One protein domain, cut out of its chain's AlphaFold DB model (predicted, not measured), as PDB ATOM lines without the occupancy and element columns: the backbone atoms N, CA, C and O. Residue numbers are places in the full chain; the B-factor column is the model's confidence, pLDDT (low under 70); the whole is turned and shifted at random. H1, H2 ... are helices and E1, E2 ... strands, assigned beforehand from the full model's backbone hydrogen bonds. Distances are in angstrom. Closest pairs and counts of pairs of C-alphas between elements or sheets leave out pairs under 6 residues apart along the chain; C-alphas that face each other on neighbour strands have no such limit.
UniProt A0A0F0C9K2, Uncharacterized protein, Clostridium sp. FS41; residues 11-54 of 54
ATOM      1  N   TRP A  11     -35.269 -24.478  41.865       93.31
ATOM      2  CA  TRP A  11     -35.773 -23.114  41.803       93.31
ATOM      3  C   TRP A  11     -35.406 -22.479  40.471       93.31
ATOM      4  O   TRP A  11     -34.241 -22.523  40.069       93.31
ATOM      5  N   ALA A  12     -36.393 -21.885  39.813       92.94
ATOM      6  CA  ALA A  12     -36.207 -21.004  38.678       92.94
ATOM      7  C   ALA A  12     -36.069 -19.565  39.176       92.94
ATOM      8  O   ALA A  12     -36.868 -19.076  39.983       92.94
ATOM      9  N   TYR A  13     -35.027 -18.914  38.683       93.44
ATOM     10  CA  TYR A  13     -34.778 -17.501  38.856       93.44
ATOM     11  C   TYR A  13     -35.022 -16.823  37.518       93.44
ATOM     12  O   TYR A  13     -34.433 -17.253  36.530       93.44
ATOM     13  N   ILE A  14     -35.857 -15.793  37.499       92.00
ATOM     14  CA  ILE A  14     -36.120 -14.965  36.317       92.00
ATOM     15  C   ILE A  14     -35.541 -13.589  36.636       92.00
ATOM     16  O   ILE A  14     -35.838 -13.043  37.699       92.00
ATOM     17  N   ASP A  15     -34.622 -13.101  35.805       89.50
ATOM     18  CA  ASP A  15     -33.854 -11.863  36.031       89.50
ATOM     19  C   ASP A  15     -33.191 -11.799  37.418       89.50
ATOM     20  O   ASP A  15     -33.163 -10.781  38.110       89.50
ATOM     21  N   GLY A  16     -32.683 -12.945  37.880       88.81
ATOM     22  CA  GLY A  16     -32.030 -13.071  39.184       88.81
ATOM     23  C   GLY A  16     -32.980 -13.133  40.385       88.81
ATOM     24  O   GLY A  16     -32.512 -13.352  41.507       88.81
ATOM     25  N   GLN A  17     -34.298 -13.035  40.189       90.44
ATOM     26  CA  GLN A  17     -35.293 -13.180  41.252       90.44
ATOM     27  C   GLN A  17     -35.827 -14.606  41.339       90.44
ATOM     28  O   GLN A  17     -36.242 -15.196  40.348       90.44
ATOM     29  N   LYS A  18     -35.845 -15.167  42.551       91.19
ATOM     30  CA  LYS A  18     -36.382 -16.505  42.827       91.19
ATOM     31  C   LYS A  18     -37.912 -16.468  42.751       91.19
ATOM     32  O   LYS A  18     -38.530 -15.931  43.666       91.19
ATOM     33  N   LEU A  19     -38.503 -17.070  41.721       89.62
ATOM     34  CA  LEU A  19     -39.955 -17.010  41.505       89.62
ATOM     35  C   LEU A  19     -40.635 -18.373  41.598       89.62
ATOM     36  O   LEU A  19     -41.563 -18.539  42.383       89.62
ATOM     37  N   VAL A  20     -40.167 -19.362  40.833       90.00
ATOM     38  CA  VAL A  20     -40.910 -20.618  40.648       90.00
ATOM     39  C   VAL A  20     -40.138 -21.806  41.203       90.00
ATOM     40  O   VAL A  20     -38.955 -21.991  40.911       90.00
ATOM     41  N   GLU A  21     -40.812 -22.647  41.983       92.75
ATOM     42  CA  GLU A  21     -40.304 -23.973  42.319       92.75
ATOM     43  C   GLU A  21     -40.686 -24.961  41.211       92.75
ATOM     44  O   GLU A  21     -41.838 -25.362  41.078       92.75
ATOM     45  N   VAL A  22     -39.715 -25.362  40.394       91.25
ATOM     46  CA  VAL A  22     -39.954 -26.114  39.152       91.25
ATOM     47  C   VAL A  22     -40.499 -27.517  39.422       91.25
ATOM     48  O   VAL A  22     -41.284 -28.022  38.628       91.25
ATOM     49  N   ILE A  23     -40.092 -28.161  40.523       90.12
ATOM     50  CA  ILE A  23     -40.592 -29.502  40.866       90.12
ATOM     51  C   ILE A  23     -42.070 -29.427  41.237       90.12
ATOM     52  O   ILE A  23     -42.865 -30.157  40.652       90.12
ATOM     53  N   GLN A  24     -42.432 -28.537  42.163       91.00
ATOM     54  CA  GLN A  24     -43.823 -28.370  42.569       91.00
ATOM     55  C   GLN A  24     -44.699 -27.936  41.391       91.00
ATOM     56  O   GLN A  24     -45.705 -28.579  41.123       91.00
ATOM     57  N   ALA A  25     -44.258 -26.949  40.606       92.12
ATOM     58  CA  ALA A  25     -44.996 -26.498  39.431       92.12
ATOM     59  C   ALA A  25     -45.217 -27.637  38.415       92.12
ATOM     60  O   ALA A  25     -46.302 -27.767  37.851       92.12
ATOM     61  N   ALA A  26     -44.217 -28.496  38.196       92.62
ATOM     62  CA  ALA A  26     -44.362 -29.658  37.320       92.62
ATOM     63  C   ALA A  26     -45.367 -30.688  37.874       92.62
ATOM     64  O   ALA A  26     -46.158 -31.231  37.105       92.62
ATOM     65  N   LEU A  27     -45.374 -30.921  39.193       92.12
ATOM     66  CA  LEU A  27     -46.341 -31.803  39.854       92.12
ATOM     67  C   LEU A  27     -47.769 -31.250  39.775       92.12
ATOM     68  O   LEU A  27     -48.680 -32.001  39.436       92.12
ATOM     69  N   ASP A  28     -47.951 -29.951  40.015       92.56
ATOM     70  CA  ASP A  28     -49.259 -29.286  39.969       92.56
ATOM     71  C   ASP A  28     -49.882 -29.341  38.567       92.56
ATOM     72  O   ASP A  28     -51.098 -29.432  38.421       92.56
ATOM     73  N   ASN A  29     -49.039 -29.341  37.530       91.38
ATOM     74  CA  ASN A  29     -49.466 -29.423  36.135       91.38
ATOM     75  C   ASN A  29     -49.372 -30.844  35.547       91.38
ATOM     76  O   ASN A  29     -49.533 -31.016  34.341       91.38
ATOM     77  N   ASN A  30     -49.103 -31.861  36.376       93.56
ATOM     78  CA  ASN A  30     -48.965 -33.264  35.972       93.56
ATOM     79  C   ASN A  30     -48.031 -33.475  34.758       93.56
ATOM     80  O   ASN A  30     -48.357 -34.193  33.810       93.56
ATOM     81  N   MET A  31     -46.864 -32.830  34.772       93.56
ATOM     82  CA  MET A  31     -45.880 -32.881  33.686       93.56
ATOM     83  C   MET A  31     -44.464 -33.139  34.203       93.56
ATOM     84  O   MET A  31     -44.187 -33.087  35.403       93.56
ATOM     85  N   MET A  32     -43.531 -33.430  33.293       91.50
ATOM     86  CA  MET A  32     -42.130 -33.588  33.670       91.50
ATOM     87  C   MET A  32     -41.467 -32.235  33.934       91.50
ATOM     88  O   MET A  32     -41.759 -31.227  33.296       91.50
ATOM     89  N   VAL A  33     -40.489 -32.234  34.842       89.88
ATOM     90  CA  VAL A  33     -39.669 -31.052  35.167       89.88
ATOM     91  C   VAL A  33     -39.005 -30.460  33.922       89.88
ATOM     92  O   VAL A  33     -38.848 -29.246  33.837       89.88
ATOM     93  N   ASP A  34     -38.603 -31.296  32.963       92.44
ATOM     94  CA  ASP A  34     -37.981 -30.824  31.722       92.44
ATOM     95  C   ASP A  34     -38.964 -30.064  30.825       92.44
ATOM     96  O   ASP A  34     -38.595 -29.036  30.258       92.44
ATOM     97  N   ASP A  35     -40.222 -30.500  30.763       93.25
ATOM     98  CA  ASP A  35     -41.261 -29.785  30.020       93.25
ATOM     99  C   ASP A  35     -41.622 -28.474  30.722       93.25
ATOM    100  O   ASP A  35     -41.691 -27.431  30.075       93.25
ATOM    101  N   MET A  36     -41.706 -28.478  32.057       92.94
ATOM    102  CA  MET A  36     -41.924 -27.253  32.832       92.94
ATOM    103  C   MET A  36     -40.795 -26.228  32.626       92.94
ATOM    104  O   MET A  36     -41.052 -25.034  32.497       92.94
ATOM    105  N   LYS A  37     -39.530 -26.662  32.523       91.56
ATOM    106  CA  LYS A  37     -38.416 -25.756  32.184       91.56
ATOM    107  C   LYS A  37     -38.570 -25.133  30.801       91.56
ATOM    108  O   LYS A  37     -38.273 -23.952  30.646       91.56
ATOM    109  N   ARG A  38     -38.994 -25.919  29.807       93.94
ATOM    110  CA  ARG A  38     -39.229 -25.415  28.447       93.94
ATOM    111  C   ARG A  38     -40.337 -24.373  28.437       93.94
ATOM    112  O   ARG A  38     -40.135 -23.317  27.853       93.94
ATOM    113  N   ILE A  39     -41.441 -24.643  29.133       92.50
ATOM    114  CA  ILE A  39     -42.557 -23.701  29.269       92.50
ATOM    115  C   ILE A  39     -42.076 -22.409  29.930       92.50
ATOM    116  O   ILE A  39     -42.321 -21.338  29.393       92.50
ATOM    117  N   LEU A  40     -41.310 -22.489  31.023       90.25
ATOM    118  CA  LEU A  40     -40.764 -21.294  31.675       90.25
ATOM    119  C   LEU A  40     -39.932 -20.437  30.710       90.25
ATOM    120  O   LEU A  40     -40.108 -19.223  30.691       90.25
ATOM    121  N   ILE A  41     -39.074 -21.052  29.889       91.75
ATOM    122  CA  ILE A  41     -38.266 -20.344  28.878       91.75
ATOM    123  C   ILE A  41     -39.138 -19.751  27.768       91.75
ATOM    124  O   ILE A  41     -38.906 -18.620  27.350       91.75
ATOM    125  N   GLN A  42     -40.136 -20.494  27.294       92.44
ATOM    126  CA  GLN A  42     -41.011 -20.066  26.206       92.44
ATOM    127  C   GLN A  42     -41.948 -18.920  26.614       92.44
ATOM    128  O   GLN A  42     -42.164 -18.008  25.822       92.44
ATOM    129  N   GLU A  43     -42.477 -18.956  27.837       89.19
ATOM    130  CA  GLU A  43     -43.420 -17.960  28.366       89.19
ATOM    131  C   GLU A  43     -42.743 -16.650  28.791       89.19
ATOM    132  O   GLU A  43     -43.415 -15.633  28.929       89.19
ATOM    133  N   ASN A  44     -41.419 -16.640  28.979       86.69
ATOM    134  CA  ASN A  44     -40.676 -15.437  29.370       86.69
ATOM    135  C   ASN A  44     -39.624 -15.058  28.311       86.69
ATOM    136  O   ASN A  44     -38.420 -15.078  28.594       86.69
ATOM    137  N   PRO A  45     -40.042 -14.710  27.077       87.81
ATOM    138  CA  PRO A  45     -39.115 -14.246  26.058       87.81
ATOM    139  C   PRO A  45     -38.485 -12.917  26.494       87.81
ATOM    140  O   PRO A  45     -39.180 -11.977  26.865       87.81
ATOM    141  N   GLY A  46     -37.155 -12.830  26.433       88.88
ATOM    142  CA  GLY A  46     -36.412 -11.621  26.805       88.88
ATOM    143  C   GLY A  46     -35.980 -11.542  28.271       88.88
ATOM    144  O   GLY A  46     -35.254 -10.613  28.614       88.88
ATOM    145  N   HIS A  47     -36.348 -12.521  29.102       89.31
ATOM    146  CA  HIS A  47     -35.880 -12.624  30.483       89.31
ATOM    147  C   HIS A  47     -34.811 -13.708  30.634       89.31
ATOM    148  O   HIS A  47     -34.859 -14.755  29.982       89.31
ATOM    149  N   GLU A  48     -33.844 -13.480  31.523       89.75
ATOM    150  CA  GLU A  48     -32.814 -14.479  31.802       89.75
ATOM    151  C   GLU A  48     -33.329 -15.481  32.838       89.75
ATOM    152  O   GLU A  48     -33.545 -15.144  34.004       89.75
ATOM    153  N   ILE A  49     -33.495 -16.740  32.419       92.75
ATOM    154  CA  ILE A  49     -33.962 -17.812  33.300       92.75
ATOM    155  C   ILE A  49     -32.802 -18.707  33.708       92.75
ATOM    156  O   ILE A  49     -32.182 -19.374  32.880       92.75
ATOM    157  N   THR A  50     -32.554 -18.798  35.013       92.56
ATOM    158  CA  THR A  50     -31.549 -19.701  35.580       92.56
ATOM    159  C   THR A  50     -32.180 -20.688  36.553       92.56
ATOM    160  O   THR A  50     -33.063 -20.353  37.339       92.56
ATOM    161  N   PHE A  51     -31.717 -21.937  36.525       91.50
ATOM    162  CA  PHE A  51     -32.225 -22.992  37.400       91.50
ATOM    163  C   PHE A  51     -31.164 -23.383  38.422       91.50
ATOM    164  O   PHE A  51     -30.065 -23.799  38.053       91.50
ATOM    165  N   LYS A  52     -31.496 -23.305  39.713       89.31
ATOM    166  CA  LYS A  52     -30.612 -23.749  40.800       89.31
ATOM    167  C   LYS A  52     -31.234 -24.916  41.548       89.31
ATOM    168  O   LYS A  52     -32.399 -24.878  41.942       89.31
ATOM    169  N   VAL A  53     -30.433 -25.955  41.751       85.75
ATOM    170  CA  VAL A  53     -30.807 -27.139  42.529       85.75
ATOM    171  C   VAL A  53     -30.394 -26.910  43.983       85.75
ATOM    172  O   VAL A  53     -29.260 -26.496  44.227       85.75
ATOM    173  N   LYS A  54     -31.296 -27.175  44.932       72.69
ATOM    174  CA  LYS A  54     -31.007 -27.206  46.374       72.69
ATOM    175  C   LYS A  54     -31.268 -28.584  46.981       72.69
ATOM    176  O   LYS A  54     -32.134 -29.336  46.468       72.69
TER     177      LYS A  54
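What this domain is: This is residues 11 to 54 of the 54 residues of an uncharacterized protein of Clostridium sp. FS41 (UniProt A0A0F0C9K2). A small sheet of three short strands has two helices beside it, H1 leading off from the end of E2 and H2 turning back toward E3; the helices stand at about a right angle as an L and only graze the sheet. The 44 printed residues hold two named helices and three named strands, along the chain E1, E2, H1, H2, E3. The sheet runs E2, E1, E3, antiparallel throughout, and the class is mixed, helices and strands. The whole is compact, with a radius of gyration of the C-alphas of 9.8 A, and only just flat, spanning 26 by 23 by 13 A.

How they stand to each other: E1, residues 11 to 14, is the inner strand of the sheet. E2, residues 17 to 21, is an edge strand and forms a hairpin with E1, antiparallel at 139 degrees; N 12 and O 20 are 2.8 A apart and N 17 and O 14 are 2.9 A apart, within hydrogen-bond range. E3, residues 49 to 53, is the other edge strand, antiparallel to E1 at 160 degrees, with N 13 and O 50 within hydrogen-bond range at 2.8 A. H1, residues 22 to 28, only grazes the sheet, with its residues 22 to 24; its closest C-alphas to E1 are those of Trp 11 and Val 22, 5.8 A apart. H2, residues 33 to 43, touches H1, about perpendicular at 81 degrees, with the closest C-alphas those of Ala 26 and Val 33, 5.3 A apart. H2 only grazes the sheet, with its residues 37 to 41; its closest C-alphas to E3 are those of Ile 41 and Ile 49, 6.7 A apart. E2, H1, H2 and E3 form a split strand-helix-strand unit, two strands running the same way with E1 between them, and its crossover is right-handed. In H1 and H2 every O i to N i+4 pair is within hydrogen-bond range.

Where its parts are: E1 begins at C-alpha 11, at (-35.773, -23.114, 41.803), and spans 9.8 A. E2 spans 11.9 A and H1 9.9 A. H2, the longest helix, begins at C-alpha 33, at (-39.669, -31.052, 35.167), and spans 15.2 A. E3 spans 13.5 A and ends at C-alpha 53, at (-30.807, -27.139, 42.529).

The domain as a whole: The C-alphas farthest apart are those of Asn 30 and Gly 46, at 26.6 A. The printed part has no cut, and its four links between named elements are tight. It ends at Lys 54, the chain's last residue. The mean pLDDT of the printed part is 90.7, and no printed residue is under 70.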